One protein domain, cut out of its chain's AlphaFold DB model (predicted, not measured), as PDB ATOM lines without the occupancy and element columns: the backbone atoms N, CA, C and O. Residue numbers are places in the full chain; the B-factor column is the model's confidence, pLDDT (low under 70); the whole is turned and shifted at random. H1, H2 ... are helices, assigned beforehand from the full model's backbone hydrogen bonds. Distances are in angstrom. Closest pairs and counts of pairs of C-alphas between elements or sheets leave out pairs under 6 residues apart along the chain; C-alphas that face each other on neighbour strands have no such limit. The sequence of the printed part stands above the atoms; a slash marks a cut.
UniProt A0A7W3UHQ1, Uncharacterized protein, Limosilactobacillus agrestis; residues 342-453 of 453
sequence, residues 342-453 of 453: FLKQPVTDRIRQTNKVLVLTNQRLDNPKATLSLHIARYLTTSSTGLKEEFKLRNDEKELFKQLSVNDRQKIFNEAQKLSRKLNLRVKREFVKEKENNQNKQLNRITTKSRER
ATOM      1  N   PHE A 342      42.866 -59.325  20.070       76.69
ATOM      2  CA  PHE A 342      42.542 -58.267  19.116       76.69
ATOM      3  C   PHE A 342      43.038 -58.611  17.710       76.69
ATOM      4  O   PHE A 342      42.307 -58.393  16.751       76.69
ATOM      5  N   LEU A 343      44.223 -59.219  17.568       76.19
ATOM      6  CA  LEU A 343      44.726 -59.613  16.248       76.19
ATOM      7  C   LEU A 343      43.936 -60.750  15.601       76.19
ATOM      8  O   LEU A 343      43.885 -60.808  14.378       76.19
ATOM      9  N   LYS A 344      43.268 -61.585  16.402       78.56
ATOM     10  CA  LYS A 344      42.386 -62.662  15.921       78.56
ATOM     11  C   LYS A 344      41.073 -62.155  15.310       78.56
ATOM     12  O   LYS A 344      40.313 -62.950  14.772       78.56
ATOM     13  N   GLN A 345      40.771 -60.863  15.440       80.62
ATOM     14  CA  GLN A 345      39.541 -60.272  14.914       80.62
ATOM     15  C   GLN A 345      39.697 -59.904  13.434       80.62
ATOM     16  O   GLN A 345      40.804 -59.529  13.026       80.62
ATOM     17  N   PRO A 346      38.605 -59.932  12.644       86.19
ATOM     18  CA  PRO A 346      38.620 -59.464  11.264       86.19
ATOM     19  C   PRO A 346      39.178 -58.042  11.154       86.19
ATOM     20  O   PRO A 346      38.842 -57.162  11.949       86.19
ATOM     21  N   VAL A 347      40.011 -57.800  10.140       84.06
ATOM     22  CA  VAL A 347      40.642 -56.489   9.890       84.06
ATOM     23  C   VAL A 347      39.597 -55.369   9.834       84.06
ATOM     24  O   VAL A 347      39.793 -54.310  10.427       84.06
ATOM     25  N   THR A 348      38.455 -55.630   9.195       87.06
ATOM     26  CA  THR A 348      37.325 -54.698   9.066       87.06
ATOM     27  C   THR A 348      36.746 -54.274  10.417       87.06
ATOM     28  O   THR A 348      36.493 -53.088  10.630       87.06
ATOM     29  N   ASP A 349      36.599 -55.203  11.362       86.38
ATOM     30  CA  ASP A 349      36.111 -54.906  12.711       86.38
ATOM     31  C   ASP A 349      37.134 -54.087  13.505       86.38
ATOM     32  O   ASP A 349      36.772 -53.123  14.187       86.38
ATOM     33  N   ARG A 350      38.428 -54.416  13.376       86.88
ATOM     34  CA  ARG A 350      39.513 -53.655  14.023       86.88
ATOM     35  C   ARG A 350      39.547 -52.208  13.537       86.88
ATOM     36  O   ARG A 350      39.662 -51.297  14.360       86.88
ATOM     37  N   ILE A 351      39.411 -51.994  12.227       88.31
ATOM     38  CA  ILE A 351      39.343 -50.660  11.616       88.31
ATOM     39  C   ILE A 351      38.099 -49.917  12.111       88.31
ATOM     40  O   ILE A 351      38.220 -48.795  12.604       88.31
ATOM     41  N   ARG A 352      36.916 -50.548  12.061       88.81
ATOM     42  CA  ARG A 352      35.652 -49.942  12.515       88.81
ATOM     43  C   ARG A 352      35.747 -49.453  13.960       88.81
ATOM     44  O   ARG A 352      35.427 -48.295  14.234       88.81
ATOM     45  N   GLN A 353      36.213 -50.301  14.878       88.12
ATOM     46  CA  GLN A 353      36.313 -49.934  16.294       88.12
ATOM     47  C   GLN A 353      37.368 -48.862  16.554       88.12
ATOM     48  O   GLN A 353      37.162 -47.974  17.385       88.12
ATOM     49  N   THR A 354      38.470 -48.897  15.812       89.62
ATOM     50  CA  THR A 354      39.500 -47.860  15.906       89.62
ATOM     51  C   THR A 354      38.965 -46.517  15.442       89.62
ATOM     52  O   THR A 354      39.032 -45.551  16.199       89.62
ATOM     53  N   ASN A 355      38.321 -46.460  14.276       89.38
ATOM     54  CA  ASN A 355      37.718 -45.234  13.754       89.38
ATOM     55  C   ASN A 355      36.662 -44.667  14.706       89.38
ATOM     56  O   ASN A 355      36.676 -43.469  14.987       89.38
ATOM     57  N   LYS A 356      35.806 -45.521  15.283       88.62
ATOM     58  CA  LYS A 356      34.823 -45.109  16.294       88.62
ATOM     59  C   LYS A 356      35.490 -44.395  17.473       88.62
ATOM     60  O   LYS A 356      35.032 -43.336  17.896       88.62
ATOM     61  N   VAL A 357      36.584 -44.949  17.995       88.56
ATOM     62  CA  VAL A 357      37.333 -44.332  19.097       88.56
ATOM     63  C   VAL A 357      38.010 -43.038  18.660       88.56
ATOM     64  O   VAL A 357      37.911 -42.046  19.381       88.56
ATOM     65  N   LEU A 358      38.658 -43.020  17.495       87.69
ATOM     66  CA  LEU A 358      39.378 -41.846  17.007       87.69
ATOM     67  C   LEU A 358      38.443 -40.651  16.781       87.69
ATOM     68  O   LEU A 358      38.764 -39.556  17.244       87.69
ATOM     69  N   VAL A 359      37.261 -40.876  16.195       83.75
ATOM     70  CA  VAL A 359      36.213 -39.853  16.018       83.75
ATOM     71  C   VAL A 359      35.743 -39.297  17.365       83.75
ATOM     72  O   VAL A 359      35.686 -38.084  17.541       83.75
ATOM     73  N   LEU A 360      35.495 -40.159  18.357       72.56
ATOM     74  CA  LEU A 360      35.110 -39.736  19.715       72.56
ATOM     75  C   LEU A 360      36.225 -38.993  20.470       72.56
ATOM     76  O   LEU A 360      35.979 -38.416  21.527       72.56
ATOM     77  N   THR A 361      37.454 -39.040  19.961       69.00
ATOM     78  CA  THR A 361      38.612 -38.306  20.489       69.00
ATOM     79  C   THR A 361      39.065 -37.189  19.553       69.00
ATOM     80  O   THR A 361      40.208 -36.728  19.624       69.00
ATOM     81  N   ASN A 362      38.181 -36.747  18.656       67.94
ATOM     82  CA  ASN A 362      38.441 -35.612  17.791       67.94
ATOM     83  C   ASN A 362      38.276 -34.303  18.562       67.94
ATOM     84  O   ASN A 362      37.203 -33.719  18.610       67.94
ATOM     85  N   GLN A 363      39.359 -33.886  19.216       70.12
ATOM     86  CA  GLN A 363      39.458 -32.599  19.890       70.12
ATOM     87  C   GLN A 363      40.263 -31.644  19.015       70.12
ATOM     88  O   GLN A 363      41.367 -31.980  18.579       70.12
ATOM     89  N   ARG A 364      39.709 -30.455  18.766       66.81
ATOM     90  CA  ARG A 364      40.481 -29.330  18.243       66.81
ATOM     91  C   ARG A 364      41.339 -28.828  19.402       66.81
ATOM     92  O   ARG A 364      40.803 -28.492  20.453       66.81
ATOM     93  N   LEU A 365      42.654 -28.900  19.244       79.38
ATOM     94  CA  LEU A 365      43.610 -28.478  20.260       79.38
ATOM     95  C   LEU A 365      44.295 -27.209  19.766       79.38
ATOM     96  O   LEU A 365      44.891 -27.212  18.691       79.38
ATOM     97  N   ASP A 366      44.236 -26.150  20.570       82.25
ATOM     98  CA  ASP A 366      44.871 -24.869  20.235       82.25
ATOM     99  C   ASP A 366      46.382 -24.882  20.520       82.25
ATOM    100  O   ASP A 366      47.125 -24.040  20.030       82.25
ATOM    101  N   ASN A 367      46.862 -25.864  21.293       89.94
ATOM    102  CA  ASN A 367      48.273 -26.027  21.631       89.94
ATOM    103  C   ASN A 367      49.002 -26.894  20.581       89.94
ATOM    104  O   ASN A 367      48.764 -28.108  20.541       89.94
ATOM    105  N   PRO A 368      49.968 -26.344  19.815       90.94
ATOM    106  CA  PRO A 368      50.684 -27.084  18.773       90.94
ATOM    107  C   PRO A 368      51.428 -28.331  19.279       90.94
ATOM    108  O   PRO A 368      51.441 -29.361  18.603       90.94
ATOM    109  N   LYS A 369      51.989 -28.299  20.501       92.19
ATOM    110  CA  LYS A 369      52.680 -29.457  21.109       92.19
ATOM    111  C   LYS A 369      51.701 -30.599  21.416       92.19
ATOM    112  O   LYS A 369      52.024 -31.778  21.246       92.19
ATOM    113  N   ALA A 370      50.493 -30.250  21.858       90.31
ATOM    114  CA  ALA A 370      49.434 -31.216  22.137       90.31
ATOM    115  C   ALA A 370      48.856 -31.798  20.837       90.31
ATOM    116  O   ALA A 370      48.639 -33.007  20.757       90.31
ATOM    117  N   THR A 371      48.694 -30.969  19.801       92.00
ATOM    118  CA  THR A 371      48.284 -31.398  18.455       92.00
ATOM    119  C   THR A 371      49.273 -32.394  17.858       92.00
ATOM    120  O   THR A 371      48.855 -33.460  17.403       92.00
ATOM    121  N   LEU A 372      50.577 -32.114  17.943       94.44
ATOM    122  CA  LEU A 372      51.620 -33.039  17.500       94.44
ATOM    123  C   LEU A 372      51.575 -34.365  18.283       94.44
ATOM    124  O   LEU A 372      51.576 -35.447  17.693       94.44
ATOM    125  N   SER A 373      51.449 -34.299  19.613       93.12
ATOM    126  CA  SER A 373      51.313 -35.498  20.457       93.12
ATOM    127  C   SER A 373      50.100 -36.352  20.053       93.12
ATOM    128  O   SER A 373      50.190 -37.580  19.980       93.12
ATOM    129  N   LEU A 374      48.964 -35.708  19.760       92.12
ATOM    130  CA  LEU A 374      47.743 -36.367  19.299       92.12
ATOM    131  C   LEU A 374      47.921 -36.991  17.911       92.12
ATOM    132  O   LEU A 374      47.473 -38.120  17.708       92.12
ATOM    133  N   HIS A 375      48.587 -36.308  16.978       93.69
ATOM    134  CA  HIS A 375      48.861 -36.826  15.636       93.69
ATOM    135  C   HIS A 375      49.658 -38.141  15.697       93.69
ATOM    136  O   HIS A 375      49.208 -39.162  15.170       93.69
ATOM    137  N   ILE A 376      50.765 -38.160  16.446       93.69
ATOM    138  CA  ILE A 376      51.581 -39.366  16.665       93.69
ATOM    139  C   ILE A 376      50.755 -40.463  17.356       93.69
ATOM    140  O   ILE A 376      50.800 -41.635  16.975       93.69
ATOM    141  N   ALA A 377      49.973 -40.105  18.380       92.19
ATOM    142  CA  ALA A 377      49.169 -41.072  19.119       92.19
ATOM    143  C   ALA A 377      48.109 -41.748  18.244       92.19
ATOM    144  O   ALA A 377      47.873 -42.952  18.382       92.19
ATOM    145  N   ARG A 378      47.471 -40.985  17.350       91.56
ATOM    146  CA  ARG A 378      46.507 -41.500  16.374       91.56
ATOM    147  C   ARG A 378      47.176 -42.470  15.429       91.56
ATOM    148  O   ARG A 378      46.698 -43.593  15.337       91.56
ATOM    149  N   TYR A 379      48.311 -42.086  14.849       93.38
ATOM    150  CA  TYR A 379      49.098 -42.967  13.995       93.38
ATOM    151  C   TYR A 379      49.381 -44.314  14.679       93.38
ATOM    152  O   TYR A 379      48.925 -45.352  14.214       93.38
ATOM    153  N   LEU A 380      50.004 -44.298  15.862       90.19
ATOM    154  CA  LEU A 380      50.353 -45.519  16.605       90.19
ATOM    155  C   LEU A 380      49.135 -46.365  17.026       90.19
ATOM    156  O   LEU A 380      49.272 -47.561  17.302       90.19
ATOM    157  N   THR A 381      47.959 -45.747  17.148       89.81
ATOM    158  CA  THR A 381      46.688 -46.434  17.427       89.81
ATOM    159  C   THR A 381      46.157 -47.081  16.151       89.81
ATOM    160  O   THR A 381      45.846 -48.270  16.156       89.81
ATOM    161  N   THR A 382      46.138 -46.348  15.041       89.50
ATOM    162  CA  THR A 382      45.732 -46.834  13.721       89.50
ATOM    163  C   THR A 382      46.622 -47.979  13.244       89.50
ATOM    164  O   THR A 382      46.093 -49.015  12.841       89.50
ATOM    165  N   SER A 383      47.949 -47.884  13.382       88.00
ATOM    166  CA  SER A 383      48.873 -48.960  12.986       88.00
ATOM    167  C   SER A 383      48.577 -50.278  13.702       88.00
ATOM    168  O   SER A 383      48.729 -51.343  13.115       88.00
ATOM    169  N   SER A 384      48.065 -50.244  14.941       79.75
ATOM    170  CA  SER A 384      47.705 -51.465  15.684       79.75
ATOM    171  C   SER A 384      46.605 -52.305  15.012       79.75
ATOM    172  O   SER A 384      46.428 -53.475  15.344       79.75
ATOM    173  N   THR A 385      45.885 -51.730  14.044       79.19
ATOM    174  CA  THR A 385      44.873 -52.424  13.233       79.19
ATOM    175  C   THR A 385      45.452 -53.169  12.029       79.19
ATOM    176  O   THR A 385      44.707 -53.892  11.365       79.19
ATOM    177  N   GLY A 386      46.757 -53.040  11.759       73.56
ATOM    178  CA  GLY A 386      47.418 -53.605  10.579       73.56
ATOM    179  C   GLY A 386      47.413 -52.693   9.347       73.56
ATOM    180  O   GLY A 386      47.767 -53.153   8.264       73.56
ATOM    181  N   LEU A 387      47.011 -51.425   9.489       69.38
ATOM    182  CA  LEU A 387      47.081 -50.430   8.417       69.38
ATOM    183  C   LEU A 387      48.536 -50.007   8.153       69.38
ATOM    184  O   LEU A 387      49.306 -49.799   9.090       69.38
ATOM    185  N   LYS A 388      48.887 -49.887   6.866       67.62
ATOM    186  CA  LYS A 388      50.255 -49.658   6.363       67.62
ATOM    187  C   LYS A 388      50.520 -48.214   5.921       67.62
ATOM    188  O   LYS A 388      51.334 -47.988   5.034       67.62
ATOM    189  N   GLU A 389      49.813 -47.242   6.480       82.31
ATOM    190  CA  GLU A 389      50.155 -45.845   6.205       82.31
ATOM    191  C   GLU A 389      51.487 -45.496   6.882       82.31
ATOM    192  O   GLU A 389      51.781 -45.979   7.982       82.31
ATOM    193  N   GLU A 390      52.301 -44.676   6.220       89.75
ATOM    194  CA  GLU A 390      53.518 -44.127   6.813       89.75
ATOM    195  C   GLU A 390      53.198 -42.858   7.602       89.75
ATOM    196  O   GLU A 390      52.480 -41.969   7.147       89.75
ATOM    197  N   PHE A 391      53.774 -42.751   8.792       94.50
ATOM    198  CA  PHE A 391      53.782 -41.532   9.570       94.50
ATOM    199  C   PHE A 391      54.697 -40.498   8.924       94.50
ATOM    200  O   PHE A 391      55.880 -40.762   8.684       94.50
ATOM    201  N   LYS A 392      54.148 -39.300   8.730       96.44
ATOM    202  CA  LYS A 392      54.872 -38.106   8.311       96.44
ATOM    203  C   LYS A 392      54.445 -36.930   9.167       96.44
ATOM    204  O   LYS A 392      53.254 -36.730   9.393       96.44
ATOM    205  N   LEU A 393      55.415 -36.147   9.621       96.06
ATOM    206  CA  LEU A 393      55.134 -34.858  10.235       96.06
ATOM    207  C   LEU A 393      54.638 -33.907   9.147       96.06
ATOM    208  O   LEU A 393      55.204 -33.852   8.050       96.06
ATOM    209  N   ARG A 394      53.595 -33.136   9.451       95.06
ATOM    210  CA  ARG A 394      53.185 -32.030   8.578       95.06
ATOM    211  C   ARG A 394      54.263 -30.943   8.567       95.06
ATOM    212  O   ARG A 394      55.074 -30.863   9.486       95.06
ATOM    213  N   ASN A 395      54.263 -30.075   7.556       95.94
ATOM    214  CA  ASN A 395      55.276 -29.019   7.436       95.94
ATOM    215  C   ASN A 395      55.319 -28.101   8.672       95.94
ATOM    216  O   ASN A 395      56.399 -27.823   9.185       95.94
ATOM    217  N   ASP A 396      54.157 -27.710   9.206       94.81
ATOM    218  CA  ASP A 396      54.039 -26.947  10.458       94.81
ATOM    219  C   ASP A 396      54.630 -27.702  11.659       94.81
ATOM    220  O   ASP A 396      55.316 -27.118  12.496       94.81
ATOM    221  N   GLU A 397      54.415 -29.017  11.731       96.81
ATOM    222  CA  GLU A 397      54.955 -29.858  12.799       96.81
ATOM    223  C   GLU A 397      56.462 -30.055  12.687       96.81
ATOM    224  O   GLU A 397      57.124 -30.128  13.719       96.81
ATOM    225  N   LYS A 398      57.014 -30.138  11.471       96.94
ATOM    226  CA  LYS A 398      58.464 -30.228  11.252       96.94
ATOM    227  C   LYS A 398      59.165 -28.965  11.723       96.94
ATOM    228  O   LYS A 398      60.160 -29.058  12.439       96.94
ATOM    229  N   GLU A 399      58.629 -27.803  11.363       96.19
ATOM    230  CA  GLU A 399      59.176 -26.520  11.802       96.19
ATOM    231  C   GLU A 399      59.052 -26.353  13.318       96.19
ATOM    232  O   GLU A 399      60.040 -26.032  13.981       96.19
ATOM    233  N   LEU A 400      57.896 -26.701  13.896       96.06
ATOM    234  CA  LEU A 400      57.740 -26.755  15.348       96.06
ATOM    235  C   LEU A 400      58.774 -27.696  15.982       96.06
ATOM    236  O   LEU A 400      59.457 -27.308  16.922       96.06
ATOM    237  N   PHE A 401      58.924 -28.921  15.473       96.19
ATOM    238  CA  PHE A 401      59.834 -29.926  16.027       96.19
ATOM    239  C   PHE A 401      61.277 -29.417  16.078       96.19
ATOM    240  O   PHE A 401      61.927 -29.542  17.119       96.19
ATOM    241  N   LYS A 402      61.754 -28.784  14.999       95.56
ATOM    242  CA  LYS A 402      63.099 -28.190  14.925       95.56
ATOM    243  C   LYS A 402      63.315 -27.106  15.985       95.56
ATOM    244  O   LYS A 402      64.389 -27.061  16.577       95.56
ATOM    245  N   GLN A 403      62.301 -26.290  16.271       96.06
ATOM    246  CA  GLN A 403      62.377 -25.205  17.259       96.06
ATOM    247  C   GLN A 403      62.327 -25.689  18.719       96.06
ATOM    248  O   GLN A 403      62.763 -24.980  19.624       96.06
ATOM    249  N   LEU A 404      61.785 -26.883  18.978       95.12
ATOM    250  CA  LEU A 404      61.661 -27.415  20.336       95.12
ATOM    251  C   LEU A 404      63.001 -27.890  20.902       95.12
ATOM    252  O   LEU A 404      63.806 -28.502  20.200       95.12
ATOM    253  N   SER A 405      63.177 -27.710  22.214       93.00
ATOM    254  CA  SER A 405      64.261 -28.344  22.968       93.00
ATOM    255  C   SER A 405      64.107 -29.869  23.001       93.00
ATOM    256  O   SER A 405      62.993 -30.395  22.915       93.00
ATOM    257  N   VAL A 406      65.212 -30.594  23.206       86.38
ATOM    258  CA  VAL A 406      65.205 -32.065  23.346       86.38
ATOM    259  C   VAL A 406      64.227 -32.521  24.437       86.38
ATOM    260  O   VAL A 406      63.443 -33.442  24.217       86.38
ATOM    261  N   ASN A 407      64.188 -31.813  25.571       86.56
ATOM    262  CA  ASN A 407      63.266 -32.100  26.674       86.56
ATOM    263  C   ASN A 407      61.793 -31.975  26.257       86.56
ATOM    264  O   ASN A 407      60.961 -32.799  26.642       86.56
ATOM    265  N   ASP A 408      61.448 -30.966  25.458       88.88
ATOM    266  CA  ASP A 408      60.081 -30.798  24.965       88.88
ATOM    267  C   ASP A 408      59.714 -31.852  23.917       88.88
ATOM    268  O   ASP A 408      58.610 -32.403  23.972       88.88
ATOM    269  N   ARG A 409      60.640 -32.201  23.013       91.62
ATOM    270  CA  ARG A 409      60.450 -33.302  22.052       91.62
ATOM    271  C   ARG A 409      60.219 -34.629  22.788       91.62
ATOM    272  O   ARG A 409      59.302 -35.376  22.445       91.62
ATOM    273  N   GLN A 410      60.976 -34.885  23.857       89.00
ATOM    274  CA  GLN A 410      60.809 -36.063  24.710       89.00
ATOM    275  C   GLN A 410      59.445 -36.085  25.412       89.00
ATOM    276  O   GLN A 410      58.788 -37.130  25.442       89.00
ATOM    277  N   LYS A 411      58.987 -34.952  25.960       86.00
ATOM    278  CA  LYS A 411      57.652 -34.840  26.580       86.00
ATOM    279  C   LYS A 411      56.541 -35.151  25.580       86.00
ATOM    280  O   LYS A 411      55.666 -35.956  25.892       86.00
ATOM    281  N   ILE A 412      56.606 -34.572  24.379       90.50
ATOM    282  CA  ILE A 412      55.652 -34.826  23.288       90.50
ATOM    283  C   ILE A 412      55.630 -36.312  22.929       90.50
ATOM    284  O   ILE A 412      54.565 -36.929  22.880       90.50
ATOM    285  N   PHE A 413      56.804 -36.915  22.741       90.00
ATOM    286  CA  PHE A 413      56.917 -38.334  22.421       90.00
ATOM    287  C   PHE A 413      56.321 -39.228  23.522       90.00
ATOM    288  O   PHE A 413      55.532 -40.134  23.241       90.00
ATOM    289  N   ASN A 414      56.631 -38.949  24.790       84.44
ATOM    290  CA  ASN A 414      56.107 -39.703  25.928       84.44
ATOM    291  C   ASN A 414      54.583 -39.577  26.070       84.44
ATOM    292  O   ASN A 414      53.902 -40.587  26.298       84.44
ATOM    293  N   GLU A 415      54.035 -38.374  25.905       86.69
ATOM    294  CA  GLU A 415      52.589 -38.144  25.960       86.69
ATOM    295  C   GLU A 415      51.862 -38.794  24.778       86.69
ATOM    296  O   GLU A 415      50.832 -39.440  24.985       86.69
ATOM    297  N   ALA A 416      52.428 -38.760  23.568       90.75
ATOM    298  CA  ALA A 416      51.877 -39.471  22.415       90.75
ATOM    299  C   ALA A 416      51.758 -40.985  22.665       90.75
ATOM    300  O   ALA A 416      50.716 -41.602  22.414       90.75
ATOM    301  N   GLN A 417      52.805 -41.598  23.222       86.50
ATOM    302  CA  GLN A 417      52.821 -43.024  23.558       86.50
ATOM    303  C   GLN A 417      51.757 -43.376  24.609       86.50
ATOM    304  O   GLN A 417      51.018 -44.358  24.460       86.50
ATOM    305  N   LYS A 418      51.654 -42.563  25.667       84.19
ATOM    306  CA  LYS A 418      50.666 -42.707  26.745       84.19
ATOM    307  C   LYS A 418      49.241 -42.556  26.222       84.19
ATOM    308  O   LYS A 418      48.379 -43.377  26.549       84.19
ATOM    309  N   LEU A 419      48.997 -41.555  25.383       87.94
ATOM    310  CA  LEU A 419      47.707 -41.324  24.749       87.94
ATOM    311  C   LEU A 419      47.326 -42.492  23.837       87.94
ATOM    312  O   LEU A 419      46.231 -43.032  23.974       87.94
ATOM    313  N   SER A 420      48.246 -42.971  22.998       88.38
ATOM    314  CA  SER A 420      48.001 -44.136  22.143       88.38
ATOM    315  C   SER A 420      47.640 -45.390  22.949       88.38
ATOM    316  O   SER A 420      46.721 -46.122  22.581       88.38
ATOM    317  N   ARG A 421      48.292 -45.642  24.095       84.12
ATOM    318  CA  ARG A 421      47.903 -46.753  24.988       84.12
ATOM    319  C   ARG A 421      46.474 -46.597  25.507       84.12
ATOM    320  O   ARG A 421      45.724 -47.573  25.497       84.12
ATOM    321  N   LYS A 422      46.083 -45.389  25.929       85.38
ATOM    322  CA  LYS A 422      44.708 -45.098  26.375       85.38
ATOM    323  C   LYS A 422      43.694 -45.328  25.252       85.38
ATOM    324  O   LYS A 422      42.668 -45.964  25.492       85.38
ATOM    325  N   LEU A 423      43.994 -44.864  24.039       88.19
ATOM    326  CA  LEU A 423      43.146 -45.074  22.864       88.19
ATOM    327  C   LEU A 423      43.002 -46.567  22.549       88.19
ATOM    328  O   LEU A 423      41.881 -47.057  22.466       88.19
ATOM    329  N   ASN A 424      44.102 -47.322  22.505       85.56
ATOM    330  CA  ASN A 424      44.078 -48.770  22.272       85.56
ATOM    331  C   ASN A 424      43.273 -49.539  23.332       85.56
ATOM    332  O   ASN A 424      42.542 -50.473  23.002       85.56
ATOM    333  N   LEU A 425      43.362 -49.153  24.609       84.44
ATOM    334  CA  LEU A 425      42.519 -49.734  25.660       84.44
ATOM    335  C   LEU A 425      41.036 -49.441  25.419       84.44
ATOM    336  O   LEU A 425      40.196 -50.320  25.615       84.44
ATOM    337  N   ARG A 426      40.703 -48.227  24.969       87.25
ATOM    338  CA  ARG A 426      39.330 -47.860  24.616       87.25
ATOM    339  C   ARG A 426      38.828 -48.650  23.407       87.25
ATOM    340  O   ARG A 426      37.710 -49.146  23.471       87.25
ATOM    341  N   VAL A 427      39.656 -48.853  22.378       87.06
ATOM    342  CA  VAL A 427      39.326 -49.705  21.216       87.06
ATOM    343  C   VAL A 427      39.001 -51.125  21.668       87.06
ATOM    344  O   VAL A 427      37.949 -51.656  21.320       87.06
ATOM    345  N   LYS A 428      39.844 -51.720  22.521       83.88
ATOM    346  CA  LYS A 428      39.589 -53.057  23.084       83.88
ATOM    347  C   LYS A 428      38.283 -53.120  23.881       83.88
ATOM    348  O   LYS A 428      37.553 -54.097  23.763       83.88
ATOM    349  N   ARG A 429      37.963 -52.089  24.673       84.75
ATOM    350  CA  ARG A 429      36.696 -52.010  25.424       84.75
ATOM    351  C   ARG A 429      35.481 -51.906  24.506       84.75
ATOM    352  O   ARG A 429      34.492 -52.582  24.755       84.75
ATOM    353  N   GLU A 430      35.546 -51.088  23.458       84.38
ATOM    354  CA  GLU A 430      34.459 -50.993  22.474       84.38
ATOM    355  C   GLU A 430      34.249 -52.322  21.740       84.38
ATOM    356  O   GLU A 430      33.108 -52.716  21.507       84.38
ATOM    357  N   PHE A 431      35.330 -53.065  21.492       83.00
ATOM    358  CA  PHE A 431      35.261 -54.418  20.947       83.00
ATOM    359  C   PHE A 431      34.481 -55.383  21.856       83.00
ATOM    360  O   PHE A 431      33.598 -56.106  21.394       83.00
ATOM    361  N   VAL A 432      34.780 -55.382  23.160       81.88
ATOM    362  CA  VAL A 432      34.082 -56.226  24.149       81.88
ATOM    363  C   VAL A 432      32.595 -55.872  24.215       81.88
ATOM    364  O   VAL A 432      31.758 -56.761  24.085       81.88
ATOM    365  N   LYS A 433      32.264 -54.578  24.302       82.75
ATOM    366  CA  LYS A 433      30.870 -54.108  24.333       82.75
ATOM    367  C   LYS A 433      30.081 -54.511  23.089       82.75
ATOM    368  O   LYS A 433      28.920 -54.892  23.192       82.75
ATOM    369  N   GLU A 434      30.671 -54.396  21.897       80.19
ATOM    370  CA  GLU A 434      29.992 -54.790  20.657       80.19
ATOM    371  C   GLU A 434      29.722 -56.300  20.632       80.19
ATOM    372  O   GLU A 434      28.625 -56.722  20.262       80.19
ATOM    373  N   LYS A 435      30.679 -57.109  21.095       78.06
ATOM    374  CA  LYS A 435      30.516 -58.561  21.206       78.06
ATOM    375  C   LYS A 435      29.400 -58.943  22.184       78.06
ATOM    376  O   LYS A 435      28.546 -59.747  21.820       78.06
ATOM    377  N   GLU A 436      29.369 -58.342  23.372       80.00
ATOM    378  CA  GLU A 436      28.312 -58.551  24.376       80.00
ATOM    379  C   GLU A 436      26.935 -58.136  23.839       80.00
ATOM    380  O   GLU A 436      25.964 -58.887  23.938       80.00
ATOM    381  N   ASN A 437      26.848 -56.980  23.175       75.12
ATOM    382  CA  ASN A 437      25.606 -56.508  22.563       75.12
ATOM    383  C   ASN A 437      25.110 -57.441  21.448       75.12
ATOM    384  O   ASN A 437      23.906 -57.675  21.331       75.12
ATOM    385  N   ASN A 438      26.014 -57.986  20.632       75.81
ATOM    386  CA  ASN A 438      25.662 -58.937  19.579       75.81
ATOM    387  C   ASN A 438      25.226 -60.296  20.149       75.81
ATOM    388  O   ASN A 438      24.269 -60.878  19.636       75.81
ATOM    389  N   GLN A 439      25.852 -60.765  21.233       71.19
ATOM    390  CA  GLN A 439      25.428 -61.969  21.958       71.19
ATOM    391  C   GLN A 439      24.043 -61.789  22.592       71.19
ATOM    392  O   GLN A 439      23.170 -62.630  22.391       71.19
ATOM    393  N   ASN A 440      23.787 -60.656  23.252       67.19
ATOM    394  CA  ASN A 440      22.475 -60.344  23.828       67.19
ATOM    395  C   ASN A 440      21.382 -60.223  22.754       67.19
ATOM    396  O   ASN A 440      20.271 -60.717  22.939       67.19
ATOM    397  N   LYS A 441      21.690 -59.632  21.590       68.06
ATOM    398  CA  LYS A 441      20.769 -59.602  20.439       68.06
ATOM    399  C   LYS A 441      20.492 -60.995  19.866       68.06
ATOM    400  O   LYS A 441      19.369 -61.243  19.429       68.06
ATOM    401  N   GLN A 442      21.478 -61.894  19.851       65.50
ATOM    402  CA  GLN A 442      21.284 -63.283  19.426       65.50
ATOM    403  C   GLN A 442      20.437 -64.073  20.428       65.50
ATOM    404  O   GLN A 442      19.475 -64.707  20.002       65.50
ATOM    405  N   LEU A 443      20.709 -63.978  21.736       61.91
ATOM    406  CA  LEU A 443      19.873 -64.602  22.769       61.91
ATOM    407  C   LEU A 443      18.425 -64.097  22.705       61.91
ATOM    408  O   LEU A 443      17.503 -64.908  22.691       61.91
ATOM    409  N   ASN A 444      18.223 -62.784  22.567       58.34
ATOM    410  CA  ASN A 444      16.883 -62.198  22.462       58.34
ATOM    411  C   ASN A 444      16.148 -62.588  21.168       58.34
ATOM    412  O   ASN A 444      14.922 -62.658  21.168       58.34
ATOM    413  N   ARG A 445      16.866 -62.875  20.070       56.22
ATOM    414  CA  ARG A 445      16.283 -63.433  18.831       56.22
ATOM    415  C   ARG A 445      15.903 -64.910  18.963       56.22
ATOM    416  O   ARG A 445      14.957 -65.346  18.312       56.22
ATOM    417  N   ILE A 446      16.631 -65.684  19.768       57.66
ATOM    418  CA  ILE A 446      16.337 -67.105  20.010       57.66
ATOM    419  C   ILE A 446      15.106 -67.245  20.918       57.66
ATOM    420  O   ILE A 446      14.231 -68.056  20.625       57.66
ATOM    421  N   THR A 447      14.978 -66.406  21.952       52.72
ATOM    422  CA  THR A 447      13.826 -66.421  22.875       52.72
ATOM    423  C   THR A 447      12.538 -65.848  22.278       52.72
ATOM    424  O   THR A 447      11.449 -66.233  22.697       52.72
ATOM    425  N   THR A 448      12.626 -64.961  21.281       50.16
ATOM    426  CA  THR A 448      11.444 -64.497  20.529       50.16
ATOM    427  C   THR A 448      10.966 -65.529  19.511       50.16
ATOM    428  O   THR A 448       9.764 -65.739  19.403       50.16
ATOM    429  N   LYS A 449      11.871 -66.262  18.846       51.50
ATOM    430  CA  LYS A 449      11.486 -67.370  17.950       51.50
ATOM    431  C   LYS A 449      10.913 -68.595  18.671       51.50
ATOM    432  O   LYS A 449      10.197 -69.365  18.048       51.50
ATOM    433  N   SER A 450      11.206 -68.795  19.959       48.88
ATOM    434  CA  SER A 450      10.652 -69.912  20.739       48.88
ATOM    435  C   SER A 450       9.277 -69.628  21.358       48.88
ATOM    436  O   SER A 450       8.734 -70.505  22.021       48.88
ATOM    437  N   ARG A 451       8.730 -68.415  21.194       51.72
ATOM    438  CA  ARG A 451       7.383 -68.037  21.667       51.72
ATOM    439  C   ARG A 451       6.313 -68.036  20.571       51.72
ATOM    440  O   ARG A 451       5.158 -67.773  20.875       51.72
ATOM    441  N   GLU A 452       6.677 -68.375  19.337       49.75
ATOM    442  CA  GLU A 452       5.737 -68.649  18.245       49.75
ATOM    443  C   GLU A 452       5.742 -70.152  17.927       49.75
ATOM    444  O   GLU A 452       6.382 -70.592  16.971       49.75
ATOM    445  N   ARG A 453       5.066 -70.946  18.761       38.78
ATOM    446  CA  ARG A 453       4.471 -72.241  18.396       38.78
ATOM    447  C   ARG A 453       3.242 -72.500  19.244       38.78
ATOM    448  O   ARG A 453       3.345 -72.286  20.471       38.78
TER     449      ARG A 453
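This is residues 342 to 453 of the 453 residues of an uncharacterized protein of Limosilactobacillus agrestis (UniProt A0A7W3UHQ1). One long helix, H4, makes the length of the domain; H1 and H2 pack slantwise on one side of its earlier part, short H3 sits near its first end, and residues 435 to 453 stick out as an arm. The printed part has 112 residues with four named helices, H1, H2, H3 and H4 in chain order, and no named strand; the helices hold 83 of the 112 printed residues, and the class is all helix. The whole is only just loose, close to extended, with a radius of gyration of the C-alphas of 19.4 A and spans of 75 by 26 by 20 A.

H1, residues 347 to 360, begins at C-alpha 347 (40.642, -56.489, 9.890) and measures 20.2 A. H2 is residues 368 to 383, 22.7 A; H3 is 395 to 403, 12.7 A. H4, 406 to 449, measures 64.5 A, ending at C-alpha 449 (11.486, -67.370, 17.950).

H4 touches H2 with residues 412 to 424 alone, at a steep tilt of 47 degrees; the closest C-alphas, of Ala 377 and Ser 420, are 4.5 A apart. H1 touches H4 at 64 degrees, steep, closest at C-alphas 354 and 427, 5.6 A. H1 and H2 form a helical hairpin. H3 only just touches H2, with 3 pairs of C-alphas within 8 A. In H1, H2, H3 and H4 every O i to N i+4 pair is within hydrogen-bond range.

The printed part has no cut. The H2 to H3 link is long. Residues 440 to 453 are among those with pLDDT under 70.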